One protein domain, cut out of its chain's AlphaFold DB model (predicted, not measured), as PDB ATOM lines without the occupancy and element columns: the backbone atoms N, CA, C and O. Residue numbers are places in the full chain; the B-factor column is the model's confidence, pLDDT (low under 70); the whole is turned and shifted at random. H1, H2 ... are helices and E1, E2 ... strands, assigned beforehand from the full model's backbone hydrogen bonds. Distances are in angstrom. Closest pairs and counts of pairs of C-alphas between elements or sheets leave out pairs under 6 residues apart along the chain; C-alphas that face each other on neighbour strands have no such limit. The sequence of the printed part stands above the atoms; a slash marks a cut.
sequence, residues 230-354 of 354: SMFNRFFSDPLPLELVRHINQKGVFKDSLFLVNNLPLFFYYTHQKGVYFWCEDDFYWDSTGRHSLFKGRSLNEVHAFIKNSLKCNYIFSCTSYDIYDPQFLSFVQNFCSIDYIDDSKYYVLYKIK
ATOM      1  N   SER A 230     112.710 121.090 105.930       37.06
ATOM      2  CA  SER A 230     113.417 120.132 106.796       37.06
ATOM      3  C   SER A 230     114.939 120.265 106.778       37.06
ATOM      4  O   SER A 230     115.570 120.057 107.811       37.06
ATOM      5  N   MET A 231     115.524 120.697 105.656       36.31
ATOM      6  CA  MET A 231     116.945 121.050 105.585       36.31
ATOM      7  C   MET A 231     117.220 122.475 106.060       36.31
ATOM      8  O   MET A 231     118.260 122.688 106.673       36.31
ATOM      9  N   PHE A 232     116.269 123.412 105.895       35.88
ATOM     10  CA  PHE A 232     116.328 124.710 106.586       35.88
ATOM     11  C   PHE A 232     116.486 124.478 108.084       35.88
ATOM     12  O   PHE A 232     117.356 125.048 108.721       35.88
ATOM     13  N   ASN A 233     115.701 123.550 108.634       36.34
ATOM     14  CA  ASN A 233     115.831 123.203 110.033       36.34
ATOM     15  C   ASN A 233     117.162 122.524 110.342       36.34
ATOM     16  O   ASN A 233     117.645 122.808 111.408       36.34
ATOM     17  N   ARG A 234     117.787 121.718 109.472       37.84
ATOM     18  CA  ARG A 234     119.078 121.061 109.776       37.84
ATOM     19  C   ARG A 234     120.270 122.030 109.761       37.84
ATOM     20  O   ARG A 234     121.107 121.965 110.649       37.84
ATOM     21  N   PHE A 235     120.290 122.959 108.804       38.25
ATOM     22  CA  PHE A 235     121.318 124.003 108.679       38.25
ATOM     23  C   PHE A 235     121.144 125.138 109.712       38.25
ATOM     24  O   PHE A 235     122.100 125.837 110.030       38.25
ATOM     25  N   PHE A 236     119.929 125.325 110.253       37.94
ATOM     26  CA  PHE A 236     119.656 126.246 111.369       37.94
ATOM     27  C   PHE A 236     119.553 125.560 112.747       37.94
ATOM     28  O   PHE A 236     119.620 126.254 113.759       37.94
ATOM     29  N   SER A 237     119.379 124.234 112.827       38.47
ATOM     30  CA  SER A 237     119.372 123.471 114.091       38.47
ATOM     31  C   SER A 237     120.763 123.053 114.510       38.47
ATOM     32  O   SER A 237     121.004 122.907 115.702       38.47
ATOM     33  N   ASP A 238     121.656 122.844 113.545       45.12
ATOM     34  CA  ASP A 238     123.084 122.838 113.805       45.12
ATOM     35  C   ASP A 238     123.597 124.194 113.322       45.12
ATOM     36  O   ASP A 238     123.910 124.338 112.140       45.12
ATOM     37  N   PRO A 239     123.534 125.243 114.167       50.94
ATOM     38  CA  PRO A 239     123.981 126.556 113.751       50.94
ATOM     39  C   PRO A 239     125.401 126.389 113.224       50.94
ATOM     40  O   PRO A 239     126.259 125.827 113.927       50.94
ATOM     41  N   LEU A 240     125.629 126.867 111.992       55.91
ATOM     42  CA  LEU A 240     126.975 127.168 111.515       55.91
ATOM     43  C   LEU A 240     127.729 127.756 112.710       55.91
ATOM     44  O   LEU A 240     127.143 128.630 113.368       55.91
ATOM     45  N   PRO A 241     128.937 127.265 113.045       55.78
ATOM     46  CA  PRO A 241     129.626 127.708 114.245       55.78
ATOM     47  C   PRO A 241     129.558 129.229 114.289       55.78
ATOM     48  O   PRO A 241     129.933 129.901 113.326       55.78
ATOM     49  N   LEU A 242     128.987 129.783 115.360       59.38
ATOM     50  CA  LEU A 242     128.846 131.233 115.496       59.38
ATOM     51  C   LEU A 242     130.212 131.911 115.297       59.38
ATOM     52  O   LEU A 242     130.298 133.018 114.777       59.38
ATOM     53  N   GLU A 243     131.273 131.196 115.663       62.53
ATOM     54  CA  GLU A 243     132.674 131.512 115.419       62.53
ATOM     55  C   GLU A 243     133.045 131.574 113.936       62.53
ATOM     56  O   GLU A 243     133.628 132.570 113.529       62.53
ATOM     57  N   LEU A 244     132.644 130.608 113.108       64.56
ATOM     58  CA  LEU A 244     132.848 130.653 111.657       64.56
ATOM     59  C   LEU A 244     132.135 131.856 111.031       64.56
ATOM     60  O   LEU A 244     132.716 132.583 110.229       64.56
ATOM     61  N   VAL A 245     130.881 132.106 111.420       65.31
ATOM     62  CA  VAL A 245     130.128 133.276 110.940       65.31
ATOM     63  C   VAL A 245     130.818 134.568 111.375       65.31
ATOM     64  O   VAL A 245     130.942 135.501 110.584       65.31
ATOM     65  N   ARG A 246     131.305 134.645 112.617       66.50
ATOM     66  CA  ARG A 246     132.092 135.786 113.110       66.50
ATOM     67  C   ARG A 246     133.401 135.944 112.337       66.50
ATOM     68  O   ARG A 246     133.712 137.064 111.950       66.50
ATOM     69  N   HIS A 247     134.118 134.856 112.075       70.12
ATOM     70  CA  HIS A 247     135.389 134.836 111.345       70.12
ATOM     71  C   HIS A 247     135.215 135.334 109.909       70.12
ATOM     72  O   HIS A 247     135.927 136.235 109.475       70.12
ATOM     73  N   ILE A 248     134.196 134.837 109.202       65.69
ATOM     74  CA  ILE A 248     133.812 135.307 107.864       65.69
ATOM     75  C   ILE A 248     133.490 136.811 107.905       65.69
ATOM     76  O   ILE A 248     134.093 137.596 107.170       65.69
ATOM     77  N   ASN A 249     132.639 137.252 108.840       66.19
ATOM     78  CA  ASN A 249     132.289 138.669 108.991       66.19
ATOM     79  C   ASN A 249     133.507 139.571 109.289       66.19
ATOM     80  O   ASN A 249     133.587 140.682 108.766       66.19
ATOM     81  N   GLN A 250     134.470 139.108 110.094       70.44
ATOM     82  CA  GLN A 250     135.703 139.848 110.413       70.44
ATOM     83  C   GLN A 250     136.607 140.059 109.196       70.44
ATOM     84  O   GLN A 250     137.335 141.047 109.132       70.44
ATOM     85  N   LYS A 251     136.548 139.168 108.202       68.12
ATOM     86  CA  LYS A 251     137.328 139.272 106.959       68.12
ATOM     87  C   LYS A 251     136.717 140.249 105.947       68.12
ATOM     88  O   LYS A 251     137.163 140.293 104.804       68.12
ATOM     89  N   GLY A 252     135.695 141.015 106.340       57.66
ATOM     90  CA  GLY A 252     134.960 141.890 105.425       57.66
ATOM     91  C   GLY A 252     134.094 141.109 104.438       57.66
ATOM     92  O   GLY A 252     133.645 141.661 103.437       57.66
ATOM     93  N   VAL A 253     133.832 139.829 104.713       56.22
ATOM     94  CA  VAL A 253     132.783 139.057 104.049       56.22
ATOM     95  C   VAL A 253     131.500 139.441 104.790       56.22
ATOM     96  O   VAL A 253     131.070 138.771 105.717       56.22
ATOM     97  N   PHE A 254     131.006 140.645 104.479       44.50
ATOM     98  CA  PHE A 254     129.910 141.371 105.129       44.50
ATOM     99  C   PHE A 254     128.687 140.516 105.494       44.50
ATOM    100  O   PHE A 254     128.442 139.474 104.899       44.50
ATOM    101  N   LYS A 255     127.836 141.060 106.370       38.66
ATOM    102  CA  LYS A 255     126.532 140.524 106.807       38.66
ATOM    103  C   LYS A 255     125.566 140.141 105.661       38.66
ATOM    104  O   LYS A 255     124.632 139.380 105.896       38.66
ATOM    105  N   ASP A 256     125.842 140.625 104.447       39.72
ATOM    106  CA  ASP A 256     125.114 140.361 103.197       39.72
ATOM    107  C   ASP A 256     125.878 139.424 102.229       39.72
ATOM    108  O   ASP A 256     125.504 139.268 101.067       39.72
ATOM    109  N   SER A 257     126.972 138.805 102.682       42.62
ATOM    110  CA  SER A 257     127.823 137.908 101.893       42.62
ATOM    111  C   SER A 257     127.345 136.468 102.022       42.62
ATOM    112  O   SER A 257     127.214 135.928 103.119       42.62
ATOM    113  N   LEU A 258     127.053 135.854 100.877       49.81
ATOM    114  CA  LEU A 258     126.267 134.628 100.788       49.81
ATOM    115  C   LEU A 258     127.101 133.357 100.622       49.81
ATOM    116  O   LEU A 258     128.146 133.350  99.972       49.81
ATOM    117  N   PHE A 259     126.549 132.269 101.161       46.47
ATOM    118  CA  PHE A 259     126.984 130.888 100.970       46.47
ATOM    119  C   PHE A 259     126.327 130.297  99.709       46.47
ATOM    120  O   PHE A 259     125.100 130.220  99.624       46.47
ATOM    121  N   LEU A 260     127.122 129.841  98.740       45.62
ATOM    122  CA  LEU A 260     126.678 129.010  97.615       45.62
ATOM    123  C   LEU A 260     126.602 127.556  98.086       45.62
ATOM    124  O   LEU A 260     127.596 126.848  98.049       45.62
ATOM    125  N   VAL A 261     125.439 127.119  98.566       47.44
ATOM    126  CA  VAL A 261     125.244 125.756  99.082       47.44
ATOM    127  C   VAL A 261     124.954 124.790  97.938       47.44
ATOM    128  O   VAL A 261     123.874 124.808  97.355       47.44
ATOM    129  N   ASN A 262     125.911 123.919  97.633       47.34
ATOM    130  CA  ASN A 262     125.637 122.656  96.961       47.34
ATOM    131  C   ASN A 262     124.955 121.746  98.002       47.34
ATOM    132  O   ASN A 262     125.620 121.339  98.939       47.34
ATOM    133  N   ASN A 263     123.624 121.576  97.985       43.41
ATOM    134  CA  ASN A 263     122.941 120.387  98.531       43.41
ATOM    135  C   ASN A 263     121.417 120.406  98.290       43.41
ATOM    136  O   ASN A 263     120.773 121.459  98.303       43.41
ATOM    137  N   LEU A 264     120.819 119.219  98.118       33.56
ATOM    138  CA  LEU A 264     119.367 119.022  97.996       33.56
ATOM    139  C   LEU A 264     118.706 118.613  99.330       33.56
ATOM    140  O   LEU A 264     119.186 117.666  99.940       33.56
ATOM    141  N   PRO A 265     117.528 119.165  99.707       37.28
ATOM    142  CA  PRO A 265     116.702 120.021  98.867       37.28
ATOM    143  C   PRO A 265     117.113 121.500  98.900       37.28
ATOM    144  O   PRO A 265     117.005 122.167  99.923       37.28
ATOM    145  N   LEU A 266     117.490 121.977  97.708       36.97
ATOM    146  CA  LEU A 266     117.334 123.319  97.155       36.97
ATOM    147  C   LEU A 266     117.300 124.472  98.184       36.97
ATOM    148  O   LEU A 266     116.227 124.946  98.567       36.97
ATOM    149  N   PHE A 267     118.466 125.032  98.500       34.88
ATOM    150  CA  PHE A 267     118.564 126.470  98.764       34.88
ATOM    151  C   PHE A 267     119.289 127.139  97.607       34.88
ATOM    152  O   PHE A 267     120.511 127.192  97.566       34.88
ATOM    153  N   PHE A 268     118.512 127.674  96.665       36.72
ATOM    154  CA  PHE A 268     119.008 128.731  95.797       36.72
ATOM    155  C   PHE A 268     118.822 130.054  96.522       36.72
ATOM    156  O   PHE A 268     117.690 130.479  96.756       36.72
ATOM    157  N   TYR A 269     119.918 130.741  96.804       35.75
ATOM    158  CA  TYR A 269     119.866 132.192  96.831       35.75
ATOM    159  C   TYR A 269     120.252 132.663  95.430       35.75
ATOM    160  O   TYR A 269     121.421 132.636  95.057       35.75
ATOM    161  N   TYR A 270     119.264 133.073  94.630       35.03
ATOM    162  CA  TYR A 270     119.554 133.959  93.507       35.03
ATOM    163  C   TYR A 270     119.958 135.291  94.107       35.03
ATOM    164  O   TYR A 270     119.142 135.958  94.743       35.03
ATOM    165  N   THR A 271     121.222 135.659  93.954       35.47
ATOM    166  CA  THR A 271     121.687 136.959  94.420       35.47
ATOM    167  C   THR A 271     122.555 137.603  93.370       35.47
ATOM    168  O   THR A 271     123.170 136.945  92.532       35.47
ATOM    169  N   HIS A 272     122.612 138.920  93.440       35.19
ATOM    170  CA  HIS A 272     123.434 139.714  92.554       35.19
ATOM    171  C   HIS A 272     124.897 139.843  93.053       35.19
ATOM    172  O   HIS A 272     125.643 140.610  92.447       35.19
ATOM    173  N   GLN A 273     125.334 139.137  94.122       40.69
ATOM    174  CA  GLN A 273     126.649 139.326  94.785       40.69
ATOM    175  C   GLN A 273     127.309 138.031  95.359       40.69
ATOM    176  O   GLN A 273     126.692 136.974  95.416       40.69
ATOM    177  N   LYS A 274     128.610 138.110  95.700       49.94
ATOM    178  CA  LYS A 274     129.688 137.094  95.531       49.94
ATOM    179  C   LYS A 274     130.356 136.652  96.861       49.94
ATOM    180  O   LYS A 274     130.432 137.488  97.754       49.94
ATOM    181  N   GLY A 275     130.972 135.453  96.968       61.31
ATOM    182  CA  GLY A 275     132.076 135.272  97.944       61.31
ATOM    183  C   GLY A 275     132.444 133.878  98.485       61.31
ATOM    184  O   GLY A 275     133.639 133.627  98.648       61.31
ATOM    185  N   VAL A 276     131.494 132.975  98.756       67.88
ATOM    186  CA  VAL A 276     131.775 131.678  99.418       67.88
ATOM    187  C   VAL A 276     131.034 130.540  98.715       67.88
ATOM    188  O   VAL A 276     129.815 130.585  98.617       67.88
ATOM    189  N   TYR A 277     131.744 129.512  98.252       75.75
ATOM    190  CA  TYR A 277     131.194 128.256  97.726       75.75
ATOM    191  C   TYR A 277     131.136 127.206  98.844       75.75
ATOM    192  O   TYR A 277     132.034 127.168  99.666       75.75
ATOM    193  N   PHE A 278     130.117 126.360  98.920       78.12
ATOM    194  CA  PHE A 278     130.041 125.263  99.886       78.12
ATOM    195  C   PHE A 278     130.065 123.928  99.158       78.12
ATOM    196  O   PHE A 278     129.284 123.699  98.235       78.12
ATOM    197  N   TRP A 279     130.969 123.064  99.599       78.50
ATOM    198  CA  TRP A 279     131.187 121.728  99.081       78.50
ATOM    199  C   TRP A 279     130.486 120.689  99.957       78.50
ATOM    200  O   TRP A 279     130.608 120.724 101.182       78.50
ATOM    201  N   CYS A 280     129.763 119.757  99.334       70.94
ATOM    202  CA  CYS A 280     128.945 118.769 100.039       70.94
ATOM    203  C   CYS A 280     129.140 117.325  99.559       70.94
ATOM    204  O   CYS A 280     128.172 116.571  99.502       70.94
ATOM    205  N   GLU A 281     130.368 116.946  99.204       72.88
ATOM    206  CA  GLU A 281     130.722 115.597  98.704       72.88
ATOM    207  C   GLU A 281     130.312 115.300  97.256       72.88
ATOM    208  O   GLU A 281     130.681 114.260  96.724       72.88
ATOM    209  N   ASP A 282     129.584 116.202  96.602       76.88
ATOM    210  CA  ASP A 282     129.040 115.974  95.265       76.88
ATOM    211  C   ASP A 282     129.682 116.937  94.256       76.88
ATOM    212  O   ASP A 282     129.634 118.155  94.438       76.88
ATOM    213  N   ASP A 283     130.219 116.401  93.154       83.88
ATOM    214  CA  ASP A 283     130.797 117.163  92.036       83.88
ATOM    215  C   ASP A 283     129.725 117.900  91.216       83.88
ATOM    216  O   ASP A 283     129.488 117.617  90.038       83.88
ATOM    217  N   PHE A 284     129.016 118.832  91.842       83.06
ATOM    218  CA  PHE A 284     127.960 119.578  91.185       83.06
ATOM    219  C   PHE A 284     127.865 121.012  91.684       83.06
ATOM    220  O   PHE A 284     128.066 121.320  92.850       83.06
ATOM    221  N   TYR A 285     127.487 121.906  90.787       78.69
ATOM    222  CA  TYR A 285     126.938 123.204  91.137       78.69
ATOM    223  C   TYR A 285     125.617 123.379  90.386       78.69
ATOM    224  O   TYR A 285     125.329 122.682  89.410       78.69
ATOM    225  N   TRP A 286     124.785 124.302  90.852       67.81
ATOM    226  CA  TRP A 286     123.524 124.612  90.196       67.81
ATOM    227  C   TRP A 286     123.512 126.075  89.777       67.81
ATOM    228  O   TRP A 286     123.954 126.948  90.523       67.81
ATOM    229  N   ASP A 287     122.960 126.339  88.601       70.31
ATOM    230  CA  ASP A 287     122.667 127.682  88.108       70.31
ATOM    231  C   ASP A 287     121.224 127.762  87.575       70.31
ATOM    232  O   ASP A 287     120.424 126.843  87.764       70.31
ATOM    233  N   SER A 288     120.870 128.869  86.911       67.88
ATOM    234  CA  SER A 288     119.530 129.078  86.340       67.88
ATOM    235  C   SER A 288     119.130 128.055  85.272       67.88
ATOM    236  O   SER A 288     117.954 127.964  84.933       67.88
ATOM    237  N   THR A 289     120.086 127.314  84.711       70.62
ATOM    238  CA  THR A 289     119.866 126.320  83.651       70.62
ATOM    239  C   THR A 289     119.823 124.884  84.175       70.62
ATOM    240  O   THR A 289     119.380 123.990  83.456       70.62
ATOM    241  N   GLY A 290     120.206 124.653  85.434       75.38
ATOM    242  CA  GLY A 290     120.060 123.361  86.097       75.38
ATOM    243  C   GLY A 290     121.305 122.916  86.857       75.38
ATOM    244  O   GLY A 290     122.073 123.729  87.362       75.38
ATOM    245  N   ARG A 291     121.445 121.591  86.986       79.62
ATOM    246  CA  ARG A 291     122.561 120.917  87.659       79.62
ATOM    247  C   ARG A 291     123.693 120.704  86.663       79.62
ATOM    248  O   ARG A 291     123.490 120.048  85.643       79.62
ATOM    249  N   HIS A 292     124.885 121.153  87.017       83.56
ATOM    250  CA  HIS A 292     126.100 120.980  86.230       83.56
ATOM    251  C   HIS A 292     127.158 120.336  87.090       83.56
ATOM    252  O   HIS A 292     127.200 120.580  88.291       83.56
ATOM    253  N   SER A 293     128.022 119.533  86.488       90.38
ATOM    254  CA  SER A 293     129.197 119.067  87.214       90.38
ATOM    255  C   SER A 293     130.241 120.184  87.301       90.38
ATOM    256  O   SER A 293     130.343 121.007  86.383       90.38
ATOM    257  N   LEU A 294     130.974 120.256  88.415       89.44
ATOM    258  CA  LEU A 294     132.019 121.253  88.632       89.44
ATOM    259  C   LEU A 294     133.352 120.809  88.004       89.44
ATOM    260  O   LEU A 294     133.976 121.607  87.305       89.44
ATOM    261  N   PHE A 295     133.739 119.550  88.176       92.50
ATOM    262  CA  PHE A 295     135.012 118.958  87.782       92.50
ATOM    263  C   PHE A 295     134.933 118.129  86.496       92.50
ATOM    264  O   PHE A 295     135.897 118.101  85.729       92.50
ATOM    265  N   LYS A 296     133.811 117.465  86.192       93.38
ATOM    266  CA  LYS A 296     133.696 116.598  85.005       93.38
ATOM    267  C   LYS A 296     133.988 117.368  83.720       93.38
ATOM    268  O   LYS A 296     133.256 118.274  83.326       93.38
ATOM    269  N   GLY A 297     135.042 116.934  83.030       95.00
ATOM    270  CA  GLY A 297     135.490 117.535  81.774       95.00
ATOM    271  C   GLY A 297     136.240 118.859  81.935       95.00
ATOM    272  O   GLY A 297     136.458 119.526  80.930       95.00
ATOM    273  N   ARG A 298     136.629 119.242  83.160       96.00
ATOM    274  CA  ARG A 298     137.451 120.422  83.453       96.00
ATOM    275  C   ARG A 298     138.741 120.009  84.165       96.00
ATOM    276  O   ARG A 298     138.745 119.164  85.054       96.00
ATOM    277  N   SER A 299     139.850 120.627  83.792       97.44
ATOM    278  CA  SER A 299     141.105 120.606  84.543       97.44
ATOM    279  C   SER A 299     140.984 121.426  85.833       97.44
ATOM    280  O   SER A 299     140.139 122.313  85.942       97.44
ATOM    281  N   LEU A 300     141.864 121.193  86.814       96.31
ATOM    282  CA  LEU A 300     141.814 121.937  88.082       96.31
ATOM    283  C   LEU A 300     141.996 123.458  87.891       96.31
ATOM    284  O   LEU A 300     141.364 124.237  88.601       96.31
ATOM    285  N   ASN A 301     142.794 123.879  86.900       97.69
ATOM    286  CA  ASN A 301     142.946 125.290  86.523       97.69
ATOM    287  C   ASN A 301     141.638 125.883  85.978       97.69
ATOM    288  O   ASN A 301     141.279 127.009  86.314       97.69
ATOM    289  N   GLU A 302     140.908 125.129  85.151       97.12
ATOM    290  CA  GLU A 302     139.605 125.558  84.631       97.12
ATOM    291  C   GLU A 302     138.565 125.641  85.744       97.12
ATOM    292  O   GLU A 302     137.788 126.592  85.776       97.12
ATOM    293  N   VAL A 303     138.577 124.699  86.693       94.69
ATOM    294  CA  VAL A 303     137.723 124.761  87.886       94.69
ATOM    295  C   VAL A 303     138.071 125.980  88.737       94.69
ATOM    296  O   VAL A 303     137.172 126.710  89.148       94.69
ATOM    297  N   HIS A 304     139.359 126.268  88.950       95.25
ATOM    298  CA  HIS A 304     139.809 127.438  89.716       95.25
ATOM    299  C   HIS A 304     139.345 128.735  89.062       95.25
ATOM    300  O   HIS A 304     138.695 129.559  89.710       95.25
ATOM    301  N   ALA A 305     139.592 128.878  87.758       94.69
ATOM    302  CA  ALA A 305     139.137 130.016  86.977       94.69
ATOM    303  C   ALA A 305     137.606 130.136  86.997       94.69
ATOM    304  O   ALA A 305     137.083 131.237  87.152       94.69
ATOM    305  N   PHE A 306     136.874 129.027  86.893       91.19
ATOM    306  CA  PHE A 306     135.415 129.025  86.936       91.19
ATOM    307  C   PHE A 306     134.878 129.478  88.300       91.19
ATOM    308  O   PHE A 306     134.026 130.368  88.362       91.19
ATOM    309  N   ILE A 307     135.400 128.940  89.404       87.38
ATOM    310  CA  ILE A 307     134.979 129.333  90.755       87.38
ATOM    311  C   ILE A 307     135.301 130.815  91.007       87.38
ATOM    312  O   ILE A 307     134.443 131.553  91.494       87.38
ATOM    313  N   LYS A 308     136.495 131.284  90.626       86.38
ATOM    314  CA  LYS A 308     136.945 132.664  90.879       86.38
ATOM    315  C   LYS A 308     136.282 133.696  89.964       86.38
ATOM    316  O   LYS A 308     135.939 134.787  90.412       86.38
ATOM    317  N   ASN A 309     136.066 133.364  88.691       86.50
ATOM    318  CA  ASN A 309     135.609 134.328  87.685       86.50
ATOM    319  C   ASN A 309     134.106 134.223  87.405       86.50
ATOM    320  O   ASN A 309     133.435 135.255  87.311       86.50
ATOM    321  N   SER A 310     133.575 133.001  87.301       83.38
ATOM    322  CA  SER A 310     132.165 132.752  86.974       83.38
ATOM    323  C   SER A 310     131.294 132.754  88.226       83.38
ATOM    324  O   SER A 310     130.381 133.574  88.328       83.38
ATOM    325  N   LEU A 311     131.611 131.900  89.209       79.25
ATOM    326  CA  LEU A 311     130.890 131.856  90.493       79.25
ATOM    327  C   LEU A 311     131.276 133.012  91.413       79.25
ATOM    328  O   LEU A 311     130.497 133.411  92.277       79.25
ATOM    329  N   LYS A 312     132.457 133.588  91.171       79.44
ATOM    330  CA  LYS A 312     132.973 134.757  91.874       79.44
ATOM    331  C   LYS A 312     133.179 134.485  93.370       79.44
ATOM    332  O   LYS A 312     132.979 135.366  94.199       79.44
ATOM    333  N   CYS A 313     133.586 133.271  93.718       82.69
ATOM    334  CA  CYS A 313     133.874 132.873  95.091       82.69
ATOM    335  C   CYS A 313     135.367 133.009  95.401       82.69
ATOM    336  O   CYS A 313     136.210 132.682  94.570       82.69
ATOM    337  N   ASN A 314     135.673 133.460  96.616       85.00
ATOM    338  CA  ASN A 314     137.033 133.536  97.159       85.00
ATOM    339  C   ASN A 314     137.272 132.507  98.267       85.00
ATOM    340  O   ASN A 314     138.411 132.300  98.679       85.00
ATOM    341  N   TYR A 315     136.206 131.879  98.757       84.94
ATOM    342  CA  TYR A 315     136.265 130.890  99.819       84.94
ATOM    343  C   TYR A 315     135.491 129.636  99.433       84.94
ATOM    344  O   TYR A 315     134.513 129.717  98.687       84.94
ATOM    345  N   ILE A 316     135.916 128.498  99.974       86.81
ATOM    346  CA  ILE A 316     135.190 127.233  99.925       86.81
ATOM    347  C   ILE A 316     134.962 126.752 101.353       86.81
ATOM    348  O   ILE A 316     135.906 126.606 102.117       86.81
ATOM    349  N   PHE A 317     133.714 126.506 101.715       84.81
ATOM    350  CA  PHE A 317     133.319 125.913 102.978       84.81
ATOM    351  C   PHE A 317     133.102 124.405 102.777       84.81
ATOM    352  O   PHE A 317     132.396 124.020 101.849       84.81
ATOM    353  N   SER A 318     133.718 123.561 103.602       85.75
ATOM    354  CA  SER A 318     133.624 122.093 103.535       85.75
ATOM    355  C   SER A 318     133.548 121.491 104.943       85.75
ATOM    356  O   SER A 318     133.791 122.175 105.941       85.75
ATOM    357  N   CYS A 319     133.229 120.203 105.024       81.25
ATOM    358  CA  CYS A 319     133.431 119.382 106.217       81.25
ATOM    359  C   CYS A 319     134.695 118.533 105.989       81.25
ATOM    360  O   CYS A 319     134.817 117.948 104.919       81.25
ATOM    361  N   THR A 320     135.617 118.419 106.951       66.50
ATOM    362  CA  THR A 320     136.879 117.656 106.811       66.50
ATOM    363  C   THR A 320     136.652 116.194 106.432       66.50
ATOM    364  O   THR A 320     137.500 115.572 105.796       66.50
ATOM    365  N   SER A 321     135.501 115.628 106.805       61.78
ATOM    366  CA  SER A 321     135.110 114.277 106.402       61.78
ATOM    367  C   SER A 321     134.866 114.160 104.893       61.78
ATOM    368  O   SER A 321     135.036 113.080 104.339       61.78
ATOM    369  N   TYR A 322     134.525 115.260 104.222       62.88
ATOM    370  CA  TYR A 322     134.100 115.306 102.821       62.88
ATOM    371  C   TYR A 322     135.252 115.423 101.835       62.88
ATOM    372  O   TYR A 322     135.142 114.967 100.697       62.88
ATOM    373  N   ASP A 323     136.382 115.965 102.276       61.81
ATOM    374  CA  ASP A 323     137.543 116.162 101.410       61.81
ATOM    375  C   ASP A 323     138.185 114.824 101.009       61.81
ATOM    376  O   ASP A 323     138.854 114.734  99.986       61.81
ATOM    377  N   ILE A 324     137.959 113.765 101.792       66.75
ATOM    378  CA  ILE A 324     138.509 112.425 101.546       66.75
ATOM    379  C   ILE A 324     137.700 111.670 100.476       66.75
ATOM    380  O   ILE A 324     138.234 110.770  99.824       66.75
ATOM    381  N   TYR A 325     136.427 112.025 100.267       69.19
ATOM    382  CA  TYR A 325     135.534 111.275  99.378       69.19
ATOM    383  C   TYR A 325     135.694 111.625  97.893       69.19
ATOM    384  O   TYR A 325     135.392 110.783  97.048       69.19
ATOM    385  N   ASP A 326     136.215 112.812  97.565       81.81
ATOM    386  CA  ASP A 326     136.477 113.228  96.184       81.81
ATOM    387  C   ASP A 326     137.968 113.581  95.983       81.81
ATOM    388  O   ASP A 326     138.414 114.676  96.350       81.81
ATOM    389  N   PRO A 327     138.759 112.684  95.358       88.69
ATOM    390  CA  PRO A 327     140.174 112.926  95.081       88.69
ATOM    391  C   PRO A 327     140.446 114.170  94.221       88.69
ATOM    392  O   PRO A 327     141.521 114.771  94.335       88.69
ATOM    393  N   GLN A 328     139.509 114.568  93.352       90.38
ATOM    394  CA  GLN A 328     139.653 115.761  92.515       90.38
ATOM    395  C   GLN A 328     139.461 117.027  93.342       90.38
ATOM    396  O   GLN A 328     140.262 117.958  93.213       90.38
ATOM    397  N   PHE A 329     138.475 117.042  94.241       90.31
ATOM    398  CA  PHE A 329     138.294 118.141  95.186       90.31
ATOM    399  C   PHE A 329     139.479 118.270  96.148       90.31
ATOM    400  O   PHE A 329     140.000 119.370  96.332       90.31
ATOM    401  N   LEU A 330     139.988 117.157  96.686       89.75
ATOM    402  CA  LEU A 330     141.186 117.170  97.530       89.75
ATOM    403  C   LEU A 330     142.389 117.771  96.792       89.75
ATOM    404  O   LEU A 330     143.063 118.666  97.305       89.75
ATOM    405  N   SER A 331     142.614 117.323  95.554       93.19
ATOM    406  CA  SER A 331     143.674 117.854  94.694       93.19
ATOM    407  C   SER A 331     143.472 119.345  94.411       93.19
ATOM    408  O   SER A 331     144.434 120.114  94.397       93.19
ATOM    409  N   PHE A 332     142.231 119.786  94.204       94.56
ATOM    410  CA  PHE A 332     141.899 121.194  94.014       94.56
ATOM    411  C   PHE A 332     142.264 122.035  95.239       94.56
ATOM    412  O   PHE A 332     142.959 123.044  95.116       94.56
ATOM    413  N   VAL A 333     141.835 121.607  96.424       92.88
ATOM    414  CA  VAL A 333     142.082 122.315  97.683       92.88
ATOM    415  C   VAL A 333     143.581 122.399  97.983       92.88
ATOM    416  O   VAL A 333     144.069 123.473  98.330       92.88
ATOM    417  N   GLN A 334     144.332 121.314  97.784       93.75
ATOM    418  CA  GLN A 334     145.781 121.288  98.012       93.75
ATOM    419  C   GLN A 334     146.544 122.250  97.088       93.75
ATOM    420  O   GLN A 334     147.461 122.945  97.532       93.75
ATOM    421  N   ASN A 335     146.153 122.325  95.812       96.50
ATOM    422  CA  ASN A 335     146.848 123.144  94.819       96.50
ATOM    423  C   ASN A 335     146.421 124.622  94.861       96.50
ATOM    424  O   ASN A 335     147.268 125.518  94.841       96.50
ATOM    425  N   PHE A 336     145.119 124.893  94.953       96.94
ATOM    426  CA  PHE A 336     144.549 126.227  94.726       96.94
ATOM    427  C   PHE A 336     144.044 126.923  95.983       96.94
ATOM    428  O   PHE A 336     143.659 128.091  95.908       96.94
ATOM    429  N   CYS A 337     144.047 126.253  97.134       94.69
ATOM    430  CA  CYS A 337     143.521 126.827  98.364       94.69
ATOM    431  C   CYS A 337     144.559 126.867  99.494       94.69
ATOM    432  O   CYS A 337     145.619 126.241  99.457       94.69
ATOM    433  N   SER A 338     144.253 127.668 100.507       94.62
ATOM    434  CA  SER A 338     144.882 127.674 101.826       94.62
ATOM    435  C   SER A 338     143.789 127.597 102.881       94.62
ATOM    436  O   SER A 338     142.732 128.197 102.704       94.62
ATOM    437  N   ILE A 339     144.033 126.903 103.983       92.31
ATOM    438  CA  ILE A 339     143.089 126.858 105.103       92.31
ATOM    439  C   ILE A 339     143.058 128.236 105.781       92.31
ATOM    440  O   ILE A 339     144.109 128.764 106.140       92.31
ATOM    441  N   ASP A 340     141.869 128.823 105.932       87.75
ATOM    442  CA  ASP A 340     141.653 130.104 106.626       87.75
ATOM    443  C   ASP A 340     140.995 129.914 108.003       87.75
ATOM    444  O   ASP A 340     141.250 130.714 108.902       87.75
ATOM    445  N   TYR A 341     140.189 128.860 108.186       85.81
ATOM    446  CA  TYR A 341     139.569 128.500 109.468       85.81
ATOM    447  C   TYR A 341     139.284 126.993 109.552       85.81
ATOM    448  O   TYR A 341     138.912 126.385 108.547       85.81
ATOM    449  N   ILE A 342     139.422 126.413 110.749       87.56
ATOM    450  CA  ILE A 342     139.017 125.040 111.084       87.56
ATOM    451  C   ILE A 342     138.236 125.076 112.403       87.56
ATOM    452  O   ILE A 342     138.665 125.730 113.352       87.56
ATOM    453  N   ASP A 343     137.123 124.348 112.463       81.69
ATOM    454  CA  ASP A 343     136.434 123.980 113.704       81.69
ATOM    455  C   ASP A 343     136.519 122.459 113.880       81.69
ATOM    456  O   ASP A 343     135.743 121.709 113.282       81.69
ATOM    457  N   ASP A 344     137.467 122.008 114.706       78.94
ATOM    458  CA  ASP A 344     137.711 120.584 114.975       78.94
ATOM    459  C   ASP A 344     136.543 119.909 115.707       78.94
ATOM    460  O   ASP A 344     136.338 118.704 115.576       78.94
ATOM    461  N   SER A 345     135.747 120.672 116.464       75.56
ATOM    462  CA  SER A 345     134.629 120.120 117.240       75.56
ATOM    463  C   SER A 345     133.470 119.677 116.349       75.56
ATOM    464  O   SER A 345     132.735 118.746 116.685       75.56
ATOM    465  N   LYS A 346     133.330 120.335 115.195       69.94
ATOM    466  CA  LYS A 346     132.280 120.079 114.207       69.94
ATOM    467  C   LYS A 346     132.816 119.657 112.842       69.94
ATOM    468  O   LYS A 346     132.027 119.509 111.913       69.94
ATOM    469  N   TYR A 347     134.125 119.427 112.738       80.44
ATOM    470  CA  TYR A 347     134.800 118.992 111.518       80.44
ATOM    471  C   TYR A 347     134.616 119.962 110.343       80.44
ATOM    472  O   TYR A 347     134.567 119.536 109.199       80.44
ATOM    473  N   TYR A 348     134.511 121.268 110.581       82.31
ATOM    474  CA  TYR A 348     134.313 122.246 109.506       82.31
ATOM    475  C   TYR A 348     135.622 122.901 109.067       82.31
ATOM    476  O   TYR A 348     136.459 123.230 109.903       82.31
ATOM    477  N   VAL A 349     135.768 123.170 107.765       85.25
ATOM    478  CA  VAL A 349     136.916 123.895 107.198       85.25
ATOM    479  C   VAL A 349     136.451 125.000 106.267       85.25
ATOM    480  O   VAL A 349     135.590 124.803 105.409       85.25
ATOM    481  N   LEU A 350     137.065 126.170 106.405       87.06
ATOM    482  CA  LEU A 350     136.981 127.247 105.434       87.06
ATOM    483  C   LEU A 350     138.314 127.361 104.699       87.06
ATOM    484  O   LEU A 350     139.337 127.754 105.263       87.06
ATOM    485  N   TYR A 351     138.285 127.058 103.414       89.69
ATOM    486  CA  TYR A 351     139.378 127.274 102.488       89.69
ATOM    487  C   TYR A 351     139.280 128.665 101.879       89.69
ATOM    488  O   TYR A 351     138.214 129.091 101.445       89.69
ATOM    489  N   LYS A 352     140.406 129.359 101.782       90.31
ATOM    490  CA  LYS A 352     140.581 130.559 100.969       90.31
ATOM    491  C   LYS A 352     141.249 130.175  99.656       90.31
ATOM    492  O   LYS A 352     142.300 129.538  99.660       90.31
ATOM    493  N   ILE A 353     140.648 130.571  98.544       90.44
ATOM    494  CA  ILE A 353     141.171 130.347  97.197       90.44
ATOM    495  C   ILE A 353     142.303 131.357  96.938       90.44
ATOM    496  O   ILE A 353     142.132 132.551  97.200       90.44
ATOM    497  N   LYS A 354     143.456 130.880  96.453       92.94
ATOM    498  CA  LYS A 354     144.647 131.692  96.146       92.94
ATOM    499  C   LYS A 354     144.454 132.575  94.902       92.94
ATOM    500  O   LYS A 354     143.710 132.208  93.951       92.94
TER     501      LYS A 354
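Overview. This is residues 230 to 354 of the 354 residues of an uncharacterized protein of Bacteroidetes bacterium (UniProt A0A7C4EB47). A strongly twisted five-stranded sheet runs through the middle of this domain, with H2 over one face and H4 standing up from the opposite face, while H3 packs on H4 and only grazes the sheet. H1 and the small hairpin of E3 and E4 lie away from the sheet. The printed part has 125 residues, with four named helices and seven named strands in the order H1 H2 E1 E2 E3 E4 H3 E5 H4 E6 E7; the class is mixed, helices and strands. The large sheet runs E1 E2 E5 E7 E6 and is mixed. The whole is compact, with a radius of gyration of the C-alphas of 13.9 A, and rounded, with spans of 37 by 30 by 27 A.

Arrangement. Start at H1, residues 230 to 237, which is apart from H2, residues 242 to 250. Next look at E1, residues 259 to 261, parallel to E2, residues 276 to 278, with N 260 and O 276 2.8 A apart. E3, residues 285 to 287, and E4, residues 290 to 292, form an antiparallel hairpin, with N 285 and O 292 2.8 A apart. H3, residues 300 to 310, grazes the large sheet with residues 304 to 308. E5, residues 315 to 319, is parallel to E2, with N 277 and O 315 2.8 A apart. H4, residues 327 to 336, touches H3, the closest C-alphas being those of Leu 300 and Phe 332 at 6.0 A; their steep tilt of 68 degrees is only just short of about perpendicular. E6, residues 337 to 343, forms a hairpin with E7, residues 348 to 353, with N 338 and O 352 2.8 A apart. E7 is antiparallel to E5, with N 316 and O 351 2.8 A apart. E5, H4 and E6 make a split strand-helix-strand unit, two strands running the same way with E7 between them, and its crossover is right-handed. H2 and H4 are on opposite faces of the sheet, each at a height of 9.9 A. In the four helices every O i to N i+4 pair is within hydrogen-bond range.

Along the chain. Find C-alpha 230 at (113.417, 120.132, 106.796), where H1 begins. H3 measures 14.5 A, H4 14.0 A and E5 13.5 A from first to last C-alpha. E6 measures 17.1 A, and E7 runs 16.3 A to C-alpha 353 at (141.171, 130.347, 97.197).

Size, cuts and confidence. The C-alphas farthest apart are those of Thr 289 and Ser 345, at 37.2 A. The printed part has no cut. The link from E1 to E2, residues 262 to 275, is long. The mean pLDDT of the printed part is 70.7; look for values under 70 at residues 230 to 246, 251 to 276 and 320 to 325, among others.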